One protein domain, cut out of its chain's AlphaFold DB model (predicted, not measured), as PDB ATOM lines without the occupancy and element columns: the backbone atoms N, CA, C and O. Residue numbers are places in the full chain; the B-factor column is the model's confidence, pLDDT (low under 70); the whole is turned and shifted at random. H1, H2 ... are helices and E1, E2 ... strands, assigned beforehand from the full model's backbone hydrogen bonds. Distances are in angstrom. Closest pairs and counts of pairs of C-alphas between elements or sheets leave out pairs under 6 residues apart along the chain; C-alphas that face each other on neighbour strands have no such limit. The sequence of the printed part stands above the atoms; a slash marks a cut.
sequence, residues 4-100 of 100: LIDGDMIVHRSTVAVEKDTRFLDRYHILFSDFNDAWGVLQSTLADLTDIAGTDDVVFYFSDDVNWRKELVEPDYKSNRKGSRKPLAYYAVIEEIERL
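Overview. This is residues 4 to 100 of the 100 residues of an uncharacterized protein of Mesorhizobium sp. M7D.F.Ca.US.004.01.2.1 (UniProt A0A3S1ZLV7). Three helices, H1, H2 and H4, make a core in which they cross at steep tilts, with the hairpin of E2 and E3 reaching away at one end of the longest axis and the small parallel pair of E1 and E4 towards the other. From E4 a wide loop swings away from this core through the short helix H3 and comes back to H4, and its residues 80 to 85 stick out free. The printed part has 97 residues, with four named helices and four named strands in the order E1, H1, E2, E3, H2, E4, H3, H4, and the class is mixed, helices and strands. The whole is loose, with a radius of gyration of the C-alphas of 16.4 A, and spans 49 by 39 by 23 A.

Along the chain. E2 is residues 20 to 24, 12.5 A from first to last C-alpha, and E3 is residues 28 to 32, 13.0 A. H1, residues 7 to 18, measures 17.3 A. H2, residues 35 to 53, is the longest helix at 26.6 A, from C-alpha 35 at (148.183, 181.401, 158.898) to C-alpha 53 at (165.791, 196.594, 171.780). E1 is residues 4 to 6, beginning at C-alpha 4 at (156.724, 194.052, 176.857), and E4 is residues 58 to 61. H3 is residues 68 to 72. H4, residues 90 to 98, measures 12.8 A and ends at C-alpha 98 at (150.858, 180.598, 173.869).

Arrangement. E2 and E3 form an antiparallel hairpin, with N 22 and O 30 2.8 A apart and N 30 and O 22 2.9 A apart, within hydrogen-bond range. H1 and H2 touch, H2 with residues 35 to 42 alone; their closest C-alphas, of Thr 15 and Ala 38, are 5.0 A apart, and they run opposite ways at a steep tilt of 53 degrees. H1 touches H4 with residues 11 to 15 alone, closest at the C-alphas of Thr 15 and Tyr 90, 5.9 A, opposite ways at a steep tilt of 51 degrees. H2 touches H4 with residues 35 to 39 alone, closest at the C-alphas of Trp 39 and Val 93, 6.5 A, the same way at a steep tilt of 54 degrees. E1 and E4 are parallel, with N 5 and O 59 2.9 A apart, within hydrogen-bond range. The closest C-alphas of H1 and E4, of Gly 7 and Phe 60, are 5.1 A apart. H3 touches no helix. Every O i to N i+4 pair is within hydrogen-bond range in H2, H3 and H4; in H1 it is 7 of 8.

Size, cuts and confidence. The two C-alphas farthest apart, of Asp 26 and Gly 54, are 50.4 A from each other. The printed part has no cut. The link from H3 to H4, 17 residues, is long, and the link from E4 to H3 is short. The mean pLDDT of the printed part is 94.7, and no printed residue is under 70.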
ATOM      1  N   LEU A   4     158.133 194.266 176.523       97.19
ATOM      2  CA  LEU A   4     156.724 194.052 176.857       97.19
ATOM      3  C   LEU A   4     155.878 194.441 175.643       97.19
ATOM      4  O   LEU A   4     155.881 195.607 175.242       97.19
ATOM      5  N   ILE A   5     155.177 193.477 175.056       96.69
ATOM      6  CA  ILE A   5     154.443 193.657 173.801       96.69
ATOM      7  C   ILE A   5     152.936 193.625 174.060       96.69
ATOM      8  O   ILE A   5     152.428 192.720 174.719       96.69
ATOM      9  N   ASP A   6     152.218 194.596 173.491       97.56
ATOM     10  CA  ASP A   6     150.762 194.525 173.321       97.56
ATOM     11  C   ASP A   6     150.439 193.417 172.303       97.56
ATOM     12  O   ASP A   6     150.601 193.590 171.087       97.56
ATOM     13  N   GLY A   7     150.040 192.257 172.827       97.31
ATOM     14  CA  GLY A   7     149.798 191.039 172.064       97.31
ATOM     15  C   GLY A   7     148.610 191.174 171.118       97.31
ATOM     16  O   GLY A   7     148.699 190.781 169.957       97.31
ATOM     17  N   ASP A   8     147.518 191.805 171.559       96.31
ATOM     18  CA  ASP A   8     146.362 192.024 170.688       96.31
ATOM     19  C   ASP A   8     146.733 192.874 169.476       96.31
ATOM     20  O   ASP A   8     146.301 192.597 168.355       96.31
ATOM     21  N   MET A   9     147.523 193.926 169.696       97.00
ATOM     22  CA  MET A   9     147.903 194.849 168.637       97.00
ATOM     23  C   MET A   9     148.811 194.188 167.601       97.00
ATOM     24  O   MET A   9     148.558 194.323 166.400       97.00
ATOM     25  N   ILE A  10     149.864 193.490 168.033       97.81
ATOM     26  CA  ILE A  10     150.818 192.886 167.094       97.81
ATOM     27  C   ILE A  10     150.160 191.768 166.275       97.81
ATOM     28  O   ILE A  10     150.315 191.746 165.053       97.81
ATOM     29  N   VAL A  11     149.330 190.930 166.908       98.25
ATOM     30  CA  VAL A  11     148.588 189.862 166.225       98.25
ATOM     31  C   VAL A  11     147.540 190.439 165.278       98.25
ATOM     32  O   VAL A  11     147.387 189.976 164.147       98.25
ATOM     33  N   HIS A  12     146.829 191.494 165.683       97.81
ATOM     34  CA  HIS A  12     145.871 192.154 164.797       97.81
ATOM     35  C   HIS A  12     146.569 192.717 163.555       97.81
ATOM     36  O   HIS A  12     146.060 192.591 162.445       97.81
ATOM     37  N   ARG A  13     147.742 193.336 163.719       98.00
ATOM     38  CA  ARG A  13     148.493 193.903 162.593       98.00
ATOM     39  C   ARG A  13     148.989 192.832 161.630       98.00
ATOM     40  O   ARG A  13     148.839 193.022 160.425       98.00
ATOM     41  N   SER A  14     149.550 191.735 162.137       98.31
ATOM     42  CA  SER A  14     150.069 190.668 161.279       98.31
ATOM     43  C   SER A  14     148.958 189.959 160.503       98.31
ATOM     44  O   SER A  14     149.111 189.673 159.320       98.31
ATOM     45  N   THR A  15     147.802 189.757 161.134       98.44
ATOM     46  CA  THR A  15     146.656 189.066 160.524       98.44
ATOM     47  C   THR A  15     145.907 189.935 159.512       98.44
ATOM     48  O   THR A  15     145.582 189.454 158.429       98.44
ATOM     49  N   VAL A  16     145.711 191.235 159.783       97.50
ATOM     50  CA  VAL A  16     145.161 192.177 158.783       97.50
ATOM     51  C   VAL A  16     146.052 192.268 157.545       97.50
ATOM     52  O   VAL A  16     145.533 192.363 156.438       97.50
ATOM     53  N   ALA A  17     147.378 192.243 157.709       97.94
ATOM     54  CA  ALA A  17     148.314 192.411 156.595       97.94
ATOM     55  C   ALA A  17     148.188 191.321 155.516       97.94
ATOM     56  O   ALA A  17     148.550 191.559 154.363       97.94
ATOM     57  N   VAL A  18     147.682 190.142 155.880       98.00
ATOM     58  CA  VAL A  18     147.606 188.973 154.990       98.00
ATOM     59  C   VAL A  18     146.176 188.598 154.612       98.00
ATOM     60  O   VAL A  18     145.966 187.705 153.790       98.00
ATOM     61  N   GLU A  19     145.190 189.272 155.196       97.38
ATOM     62  CA  GLU A  19     143.785 189.040 154.919       97.38
ATOM     63  C   GLU A  19     143.378 189.660 153.580       97.38
ATOM     64  O   GLU A  19     143.670 190.819 153.281       97.38
ATOM     65  N   LYS A  20     142.701 188.867 152.749       96.88
ATOM     66  CA  LYS A  20     142.366 189.226 151.373       96.88
ATOM     67  C   LYS A  20     140.889 188.975 151.124       96.88
ATOM     68  O   LYS A  20     140.402 187.858 151.288       96.88
ATOM     69  N   ASP A  21     140.189 190.019 150.692       96.00
ATOM     70  CA  ASP A  21     138.854 189.903 150.108       96.00
ATOM     71  C   ASP A  21     139.002 189.678 148.602       96.00
ATOM     72  O   ASP A  21     139.476 190.548 147.869       96.00
ATOM     73  N   THR A  22     138.642 188.483 148.147       95.69
ATOM     74  CA  THR A  22     138.667 188.124 146.732       95.69
ATOM     75  C   THR A  22     137.260 187.996 146.189       95.69
ATOM     76  O   THR A  22     136.452 187.181 146.641       95.69
ATOM     77  N   ARG A  23     136.993 188.794 145.155       95.69
ATOM     78  CA  ARG A  23     135.713 188.824 144.462       95.69
ATOM     79  C   ARG A  23     135.688 187.796 143.333       95.69
ATOM     80  O   ARG A  23     136.523 187.830 142.431       95.69
ATOM     81  N   PHE A  24     134.701 186.910 143.369       93.62
ATOM     82  CA  PHE A  24     134.409 185.948 142.311       93.62
ATOM     83  C   PHE A  24     133.132 186.358 141.593       93.62
ATOM     84  O   PHE A  24     132.071 186.495 142.214       93.62
ATOM     85  N   LEU A  25     133.224 186.505 140.268       91.75
ATOM     86  CA  LEU A  25     132.157 187.103 139.460       91.75
ATOM     87  C   LEU A  25     131.768 188.493 140.009       91.75
ATOM     88  O   LEU A  25     132.389 189.031 140.920       91.75
ATOM     89  N   ASP A  26     130.682 189.072 139.515       92.88
ATOM     90  CA  ASP A  26     130.225 190.374 140.007       92.88
ATOM     91  C   ASP A  26     129.439 190.302 141.327       92.88
ATOM     92  O   ASP A  26     128.872 191.309 141.746       92.88
ATOM     93  N   ARG A  27     129.381 189.150 142.011       94.62
ATOM     94  CA  ARG A  27     128.432 188.959 143.126       94.62
ATOM     95  C   ARG A  27     128.933 188.214 144.359       94.62
ATOM     96  O   ARG A  27     128.244 188.264 145.372       94.62
ATOM     97  N   TYR A  28     130.064 187.515 144.303       96.75
ATOM     98  CA  TYR A  28     130.553 186.752 145.453       96.75
ATOM     99  C   TYR A  28     131.850 187.325 145.983       96.75
ATOM    100  O   TYR A  28     132.723 187.714 145.215       96.75
ATOM    101  N   HIS A  29     131.970 187.315 147.303       96.44
ATOM    102  CA  HIS A  29     133.177 187.668 148.024       96.44
ATOM    103  C   HIS A  29     133.592 186.475 148.876       96.44
ATOM    104  O   HIS A  29     132.752 185.858 149.536       96.44
ATOM    105  N   ILE A  30     134.880 186.151 148.842       95.69
ATOM    106  CA  ILE A  30     135.507 185.218 149.769       95.69
ATOM    107  C   ILE A  30     136.605 185.983 150.476       95.69
ATOM    108  O   ILE A  30     137.536 186.490 149.853       95.69
ATOM    109  N   LEU A  31     136.492 186.017 151.792       96.81
ATOM    110  CA  LEU A  31     137.525 186.531 152.657       96.81
ATOM    111  C   LEU A  31     138.389 185.364 153.113       96.81
ATOM    112  O   LEU A  31     137.861 184.377 153.629       96.81
ATOM    113  N   PHE A  32     139.696 185.462 152.914       97.19
ATOM    114  CA  PHE A  32     140.632 184.432 153.348       97.19
ATOM    115  C   PHE A  32     141.929 185.041 153.879       97.19
ATOM    116  O   PHE A  32     142.273 186.181 153.574       97.19
ATOM    117  N   SER A  33     142.654 184.259 154.671       97.81
ATOM    118  CA  SER A  33     144.004 184.559 155.146       97.81
ATOM    119  C   SER A  33     144.799 183.262 155.228       97.81
ATOM    120  O   SER A  33     144.219 182.214 155.525       97.81
ATOM    121  N   ASP A  34     146.111 183.340 155.049       97.94
ATOM    122  CA  ASP A  34     147.017 182.230 155.336       97.94
ATOM    123  C   ASP A  34     147.645 182.418 156.727       97.94
ATOM    124  O   ASP A  34     148.112 183.506 157.071       97.94
ATOM    125  N   PHE A  35     147.612 181.367 157.550       98.06
ATOM    126  CA  PHE A  35     148.183 181.401 158.898       98.06
ATOM    127  C   PHE A  35     149.707 181.556 158.879       98.06
ATOM    128  O   PHE A  35     150.240 182.330 159.671       98.06
ATOM    129  N   ASN A  36     150.406 180.855 157.984       98.38
ATOM    130  CA  ASN A  36     151.862 180.914 157.903       98.38
ATOM    131  C   ASN A  36     152.321 182.295 157.434       98.38
ATOM    132  O   ASN A  36     153.307 182.808 157.958       98.38
ATOM    133  N   ASP A  37     151.583 182.926 156.517       98.50
ATOM    134  CA  ASP A  37     151.853 184.314 156.130       98.50
ATOM    135  C   ASP A  37     151.681 185.254 157.340       98.50
ATOM    136  O   ASP A  37     152.556 186.077 157.617       98.50
ATOM    137  N   ALA A  38     150.581 185.126 158.101       98.50
ATOM    138  CA  ALA A  38     150.347 185.942 159.299       98.50
ATOM    139  C   ALA A  38     151.447 185.735 160.354       98.50
ATOM    140  O   ALA A  38     151.927 186.696 160.963       98.50
ATOM    141  N   TRP A  39     151.855 184.482 160.560       98.38
ATOM    142  CA  TRP A  39     152.922 184.115 161.478       98.38
ATOM    143  C   TRP A  39     154.268 184.688 161.039       98.38
ATOM    144  O   TRP A  39     154.947 185.329 161.836       98.38
ATOM    145  N   GLY A  40     154.611 184.570 159.756       98.56
ATOM    146  CA  GLY A  40     155.834 185.136 159.191       98.56
ATOM    147  C   GLY A  40     155.911 186.657 159.345       98.56
ATOM    148  O   GLY A  40     156.955 187.185 159.728       98.56
ATOM    149  N   VAL A  41     154.800 187.377 159.133       98.56
ATOM    150  CA  VAL A  41     154.738 188.834 159.369       98.56
ATOM    151  C   VAL A  41     154.981 189.170 160.843       98.56
ATOM    152  O   VAL A  41     155.708 190.120 161.150       98.56
ATOM    153  N   LEU A  42     154.397 188.398 161.763       98.31
ATOM    154  CA  LEU A  42     154.613 188.585 163.196       98.31
ATOM    155  C   LEU A  42     156.076 188.325 163.575       98.31
ATOM    156  O   LEU A  42     156.678 189.170 164.229       98.31
ATOM    157  N   GLN A  43     156.662 187.216 163.121       98.06
ATOM    158  CA  GLN A  43     158.058 186.865 163.395       98.06
ATOM    159  C   GLN A  43     159.038 187.909 162.853       98.06
ATOM    160  O   GLN A  43     159.949 188.307 163.571       98.06
ATOM    161  N   SER A  44     158.822 188.406 161.630       98.38
ATOM    162  CA  SER A  44     159.641 189.492 161.074       98.38
ATOM    163  C   SER A  44     159.534 190.760 161.920       98.38
ATOM    164  O   SER A  44     160.542 191.394 162.202       98.38
ATOM    165  N   THR A  45     158.322 191.107 162.367       97.56
ATOM    166  CA  THR A  45     158.114 192.273 163.236       97.56
ATOM    167  C   THR A  45     158.809 192.091 164.587       97.56
ATOM    168  O   THR A  45     159.372 193.043 165.116       97.56
ATOM    169  N   LEU A  46     158.773 190.885 165.160       96.94
ATOM    170  CA  LEU A  46     159.470 190.590 166.408       96.94
ATOM    171  C   LEU A  46     160.981 190.700 166.250       96.94
ATOM    172  O   LEU A  46     161.589 191.340 167.093       96.94
ATOM    173  N   ALA A  47     161.549 190.146 165.178       97.62
ATOM    174  CA  ALA A  47     162.982 190.217 164.906       97.62
ATOM    175  C   ALA A  47     163.471 191.673 164.838       97.62
ATOM    176  O   ALA A  47     164.433 192.040 165.508       97.62
ATOM    177  N   ASP A  48     162.740 192.535 164.123       97.81
ATOM    178  CA  ASP A  48     163.065 193.963 164.059       97.81
ATOM    179  C   ASP A  48     163.019 194.620 165.452       97.81
ATOM    180  O   ASP A  48     163.874 195.434 165.806       97.81
ATOM    181  N   LEU A  49     162.015 194.278 166.267       96.69
ATOM    182  CA  LEU A  49     161.856 194.841 167.608       96.69
ATOM    183  C   LEU A  49     162.927 194.346 168.586       96.69
ATOM    184  O   LEU A  49     163.416 195.148 169.384       96.69
ATOM    185  N   THR A  50     163.287 193.063 168.545       97.00
ATOM    186  CA  THR A  50     164.332 192.480 169.399       97.00
ATOM    187  C   THR A  50     165.705 193.024 169.029       97.00
ATOM    188  O   THR A  50     166.470 193.374 169.930       97.00
ATOM    189  N   ASP A  51     165.980 193.219 167.735       97.62
ATOM    190  CA  ASP A  51     167.216 193.837 167.244       97.62
ATOM    191  C   ASP A  51     167.345 195.290 167.718       97.62
ATOM    192  O   ASP A  51     168.381 195.688 168.258       97.62
ATOM    193  N   ILE A  52     166.277 196.088 167.589       96.56
ATOM    194  CA  ILE A  52     166.252 197.480 168.068       96.56
ATOM    195  C   ILE A  52     166.403 197.544 169.594       96.56
ATOM    196  O   ILE A  52     167.092 198.424 170.116       96.56
ATOM    197  N   ALA A  53     165.748 196.636 170.322       95.62
ATOM    198  CA  ALA A  53     165.791 196.594 171.780       95.62
ATOM    199  C   ALA A  53     167.082 195.960 172.333       95.62
ATOM    200  O   ALA A  53     167.364 196.101 173.528       95.62
ATOM    201  N   GLY A  54     167.856 195.264 171.493       97.00
ATOM    202  CA  GLY A  54     169.040 194.504 171.889       97.00
ATOM    203  C   GLY A  54     168.727 193.394 172.895       97.00
ATOM    204  O   GLY A  54     169.505 193.176 173.827       97.00
ATOM    205  N   THR A  55     167.557 192.755 172.782       96.50
ATOM    206  CA  THR A  55     167.127 191.689 173.697       96.50
ATOM    207  C   THR A  55     166.118 190.740 173.061       96.50
ATOM    208  O   THR A  55     165.184 191.189 172.404       96.50
ATOM    209  N   ASP A  56     166.259 189.450 173.367       95.19
ATOM    210  CA  ASP A  56     165.321 188.386 172.980       95.19
ATOM    211  C   ASP A  56     164.336 188.024 174.110       95.19
ATOM    212  O   ASP A  56     163.476 187.161 173.953       95.19
ATOM    213  N   ASP A  57     164.453 188.669 175.279       96.19
ATOM    214  CA  ASP A  57     163.542 188.461 176.409       96.19
ATOM    215  C   ASP A  57     162.221 189.204 176.157       96.19
ATOM    216  O   ASP A  57     162.094 190.396 176.455       96.19
ATOM    217  N   VAL A  58     161.251 188.503 175.568       96.12
ATOM    218  CA  VAL A  58     159.951 189.039 175.140       96.12
ATOM    219  C   VAL A  58     158.822 188.486 176.007       96.12
ATOM    220  O   VAL A  58     158.770 187.296 176.306       96.12
ATOM    221  N   VAL A  59     157.876 189.349 176.386       96.44
ATOM    222  CA  VAL A  59     156.623 188.952 177.040       96.44
ATOM    223  C   VAL A  59     155.441 189.617 176.347       96.44
ATOM    224  O   VAL A  59     155.397 190.843 176.211       96.44
ATOM    225  N   PHE A  60     154.465 188.805 175.950       97.06
ATOM    226  CA  PHE A  60     153.203 189.263 175.377       97.06
ATOM    227  C   PHE A  60     152.158 189.488 176.467       97.06
ATOM    228  O   PHE A  60     152.022 188.687 177.392       97.06
ATOM    229  N   TYR A  61     151.390 190.565 176.328       96.62
ATOM    230  CA  TYR A  61     150.220 190.848 177.152       96.62
ATOM    231  C   TYR A  61     148.981 190.908 176.274       96.62
ATOM    232  O   TYR A  61     148.892 191.745 175.375       96.62
ATOM    233  N   PHE A  62     148.021 190.038 176.563       95.75
ATOM    234  CA  PHE A  62     146.720 190.019 175.907       95.75
ATOM    235  C   PHE A  62     145.659 190.658 176.803       95.75
ATOM    236  O   PHE A  62     145.756 190.651 178.032       95.75
ATOM    237  N   SER A  63     144.660 191.258 176.168       91.31
ATOM    238  CA  SER A  63     143.498 191.827 176.834       91.31
ATOM    239  C   SER A  63     142.684 190.717 177.480       91.31
ATOM    240  O   SER A  63     142.380 189.712 176.845       91.31
ATOM    241  N   ASP A  64     142.285 190.951 178.722       87.25
ATOM    242  CA  ASP A  64     141.337 190.105 179.438       87.25
ATOM    243  C   ASP A  64     139.922 190.241 178.836       87.25
ATOM    244  O   ASP A  64     139.563 191.268 178.240       87.25
ATOM    245  N   ASP A  65     139.098 189.219 179.047       82.00
ATOM    246  CA  ASP A  65     137.676 189.210 178.710       82.00
ATOM    247  C   ASP A  65     136.898 190.236 179.552       82.00
ATOM    248  O   ASP A  65     135.885 190.797 179.108       82.00
ATOM    249  N   VAL A  66     137.393 190.532 180.759       85.31
ATOM    250  CA  VAL A  66     136.797 191.508 181.676       85.31
ATOM    251  C   VAL A  66     137.430 192.888 181.491       85.31
ATOM    252  O   VAL A  66     138.608 193.118 181.753       85.31
ATOM    253  N   ASN A  67     136.618 193.871 181.091       86.75
ATOM    254  CA  ASN A  67     137.056 195.260 180.970       86.75
ATOM    255  C   ASN A  67     136.428 196.124 182.061       86.75
ATOM    256  O   ASN A  67     135.360 196.705 181.859       86.75
ATOM    257  N   TRP A  68     137.151 196.283 183.170       92.19
ATOM    258  CA  TRP A  68     136.742 197.097 184.320       92.19
ATOM    259  C   TRP A  68     136.300 198.522 183.953       92.19
ATOM    260  O   TRP A  68     135.498 199.116 184.666       92.19
ATOM    261  N   ARG A  69     136.773 199.097 182.833       90.44
ATOM    262  CA  ARG A  69     136.357 200.445 182.404       90.44
ATOM    263  C   ARG A  69     134.882 200.498 182.018       90.44
ATOM    264  O   ARG A  69     134.259 201.531 182.221       90.44
ATOM    265  N   LYS A  70     134.320 199.396 181.513       87.81
ATOM    266  CA  LYS A  70     132.882 199.302 181.220       87.81
ATOM    267  C   LYS A  70     132.031 199.276 182.489       87.81
ATOM    268  O   LYS A  70     130.867 199.649 182.442       87.81
ATOM    269  N   GLU A  71     132.606 198.836 183.605       89.00
ATOM    270  CA  GLU A  71     131.917 198.756 184.895       89.00
ATOM    271  C   GLU A  71     132.092 200.037 185.718       89.00
ATOM    272  O   GLU A  71     131.133 200.522 186.311       89.00
ATOM    273  N   LEU A  72     133.307 200.596 185.747       92.19
ATOM    274  CA  LEU A  72     133.686 201.670 186.672       92.19
ATOM    275  C   LEU A  72     133.800 203.057 186.034       92.19
ATOM    276  O   LEU A  72     133.810 204.046 186.763       92.19
ATOM    277  N   VAL A  73     133.953 203.148 184.709       91.44
ATOM    278  CA  VAL A  73     134.205 204.424 184.016       91.44
ATOM    279  C   VAL A  73     133.020 204.806 183.146       91.44
ATOM    280  O   VAL A  73     132.386 205.826 183.396       91.44
ATOM    281  N   GLU A  74     132.724 204.003 182.126       92.38
ATOM    282  CA  GLU A  74     131.691 204.322 181.145       92.38
ATOM    283  C   GLU A  74     131.163 203.039 180.465       92.38
ATOM    284  O   GLU A  74     131.948 202.323 179.829       92.38
ATOM    285  N   PRO A  75     129.856 202.719 180.561       89.25
ATOM    286  CA  PRO A  75     129.301 201.473 180.017       89.25
ATOM    287  C   PRO A  75     129.469 201.287 178.503       89.25
ATOM    288  O   PRO A  75     129.570 200.156 178.021       89.25
ATOM    289  N   ASP A  76     129.511 202.378 177.737       90.19
ATOM    290  CA  ASP A  76     129.682 202.378 176.282       90.19
ATOM    291  C   ASP A  76     131.143 202.581 175.841       90.19
ATOM    292  O   ASP A  76     131.411 202.720 174.641       90.19
ATOM    293  N   TYR A  77     132.108 202.484 176.763       89.69
ATOM    294  CA  TYR A  77     133.532 202.549 176.446       89.69
ATOM    295  C   TYR A  77     133.915 201.564 175.327       89.69
ATOM    296  O   TYR A  77     133.766 200.340 175.447       89.69
ATOM    297  N   LYS A  78     134.458 202.107 174.226       86.44
ATOM    298  CA  LYS A  78     134.831 201.369 173.000       86.44
ATOM    299  C   LYS A  78     133.674 200.566 172.380       86.44
ATOM    300  O   LYS A  78     133.915 199.589 171.666       86.44
ATOM    301  N   SER A  79     132.425 200.969 172.609       88.38
ATOM    302  CA  SER A  79     131.236 200.352 172.004       88.38
ATOM    303  C   SER A  79     131.267 200.385 170.474       88.38
ATOM    304  O   SER A  79     130.794 199.448 169.843       88.38
ATOM    305  N   ASN A  80     131.929 201.375 169.873       87.88
ATOM    306  CA  ASN A  80     132.165 201.458 168.428       87.88
ATOM    307  C   ASN A  80     132.977 200.283 167.849       87.88
ATOM    308  O   ASN A  80     132.966 200.070 166.643       87.88
ATOM    309  N   ARG A  81     133.686 199.517 168.689       84.44
ATOM    310  CA  ARG A  81     134.397 198.291 168.285       84.44
ATOM    311  C   ARG A  81     133.532 197.038 168.437       84.44
ATOM    312  O   ARG A  81     133.888 195.979 167.928       84.44
ATOM    313  N   LYS A  82     132.406 197.137 169.152       82.25
ATOM    314  CA  LYS A  82     131.480 196.026 169.378       82.25
ATOM    315  C   LYS A  82     130.862 195.625 168.037       82.25
ATOM    316  O   LYS A  82     130.292 196.456 167.343       82.25
ATOM    317  N   GLY A  83     130.996 194.352 167.672       79.00
ATOM    318  CA  GLY A  83     130.492 193.815 166.402       79.00
ATOM    319  C   GLY A  83     131.484 193.871 165.237       79.00
ATOM    320  O   GLY A  83     131.215 193.266 164.203       79.00
ATOM    321  N   SER A  84     132.648 194.516 165.395       86.94
ATOM    322  CA  SER A  84     133.754 194.327 164.449       86.94
ATOM    323  C   SER A  84     134.395 192.967 164.705       86.94
ATOM    324  O   SER A  84     134.774 192.663 165.838       86.94
ATOM    325  N   ARG A  85     134.503 192.134 163.668       92.38
ATOM    326  CA  ARG A  85     135.199 190.850 163.794       92.38
ATOM    327  C   ARG A  85     136.699 191.073 163.965       92.38
ATOM    328  O   ARG A  85     137.254 192.033 163.431       92.38
ATOM    329  N   LYS A  86     137.358 190.144 164.656       94.75
ATOM    330  CA  LYS A  86     138.810 190.002 164.543       94.75
ATOM    331  C   LYS A  86     139.160 189.505 163.125       94.75
ATOM    332  O   LYS A  86     138.335 188.803 162.524       94.75
ATOM    333  N   PRO A  87     140.335 189.868 162.586       97.00
ATOM    334  CA  PRO A  87     140.809 189.349 161.306       97.00
ATOM    335  C   PRO A  87     140.886 187.817 161.322       97.00
ATOM    336  O   PRO A  87     140.957 187.191 162.384       97.00
ATOM    337  N   LEU A  88     140.865 187.201 160.145       97.88
ATOM    338  CA  LEU A  88     141.090 185.767 160.011       97.88
ATOM    339  C   LEU A  88     142.496 185.404 160.521       97.88
ATOM    340  O   LEU A  88     143.391 186.243 160.571       97.88
ATOM    341  N   ALA A  89     142.657 184.161 160.973       97.69
ATOM    342  CA  ALA A  89     143.857 183.651 161.648       97.69
ATOM    343  C   ALA A  89     144.244 184.332 162.982       97.69
ATOM    344  O   ALA A  89     145.164 183.851 163.633       97.69
ATOM    345  N   TYR A  90     143.526 185.359 163.464       98.12
ATOM    346  CA  TYR A  90     143.847 186.055 164.723       98.12
ATOM    347  C   TYR A  90     144.041 185.121 165.922       98.12
ATOM    348  O   TYR A  90     145.095 185.118 166.548       98.12
ATOM    349  N   TYR A  91     143.040 184.294 166.225       97.12
ATOM    350  CA  TYR A  91     143.109 183.383 167.369       97.12
ATOM    351  C   TYR A  91     144.106 182.242 167.158       97.12
ATOM    352  O   TYR A  91     144.729 181.814 168.118       97.12
ATOM    353  N   ALA A  92     144.304 181.797 165.913       97.75
ATOM    354  CA  ALA A  92     145.308 180.782 165.599       97.75
ATOM    355  C   ALA A  92     146.728 181.301 165.872       97.75
ATOM    356  O   ALA A  92     147.568 180.569 166.379       97.75
ATOM    357  N   VAL A  93     146.990 182.579 165.580       98.25
ATOM    358  CA  VAL A  93     148.271 183.218 165.904       98.25
ATOM    359  C   VAL A  93     148.444 183.394 167.417       98.25
ATOM    360  O   VAL A  93     149.546 183.182 167.908       98.25
ATOM    361  N   ILE A  94     147.388 183.741 168.169       97.81
ATOM    362  CA  ILE A  94     147.460 183.776 169.645       97.81
ATOM    363  C   ILE A  94     147.811 182.394 170.198       97.81
ATOM    364  O   ILE A  94     148.736 182.285 170.994       97.81
ATOM    365  N   GLU A  95     147.116 181.352 169.740       97.50
ATOM    366  CA  GLU A  95     147.363 179.979 170.183       97.50
ATOM    367  C   GLU A  95     148.812 179.551 169.905       97.50
ATOM    368  O   GLU A  95     149.427 178.883 170.730       97.50
ATOM    369  N   GLU A  96     149.385 179.966 168.772       97.69
ATOM    370  CA  GLU A  96     150.789 179.681 168.468       97.69
ATOM    371  C   GLU A  96     151.758 180.428 169.396       97.69
ATOM    372  O   GLU A  96     152.760 179.853 169.811       97.69
ATOM    373  N   ILE A  97     151.452 181.672 169.787       96.12
ATOM    374  CA  ILE A  97     152.255 182.419 170.773       96.12
ATOM    375  C   ILE A  97     152.207 181.741 172.143       96.12
ATOM    376  O   ILE A  97     153.231 181.649 172.810       96.12
ATOM    377  N   GLU A  98     151.040 181.260 172.569       93.44
ATOM    378  CA  GLU A  98     150.858 180.598 173.869       93.44
ATOM    379  C   GLU A  98     151.578 179.242 173.970       93.44
ATOM    380  O   GLU A  98     151.737 178.711 175.071       93.44
ATOM    381  N   ARG A  99     152.015 178.675 172.839       92.31
ATOM    382  CA  ARG A  99     152.800 177.433 172.781       92.31
ATOM    383  C   ARG A  99     154.313 177.645 172.923       92.31
ATOM    384  O   ARG A  99     155.019 176.643 173.057       92.31
ATOM    385  N   LEU A 100     154.801 178.888 172.849       81.81
ATOM    386  CA  LEU A 100     156.221 179.249 173.007       81.81
ATOM    387  C   LEU A 100     156.650 179.245 174.481       81.81
ATOM    388  O   LEU A 100     157.780 178.771 174.741       81.81
TER     389      LEU A 100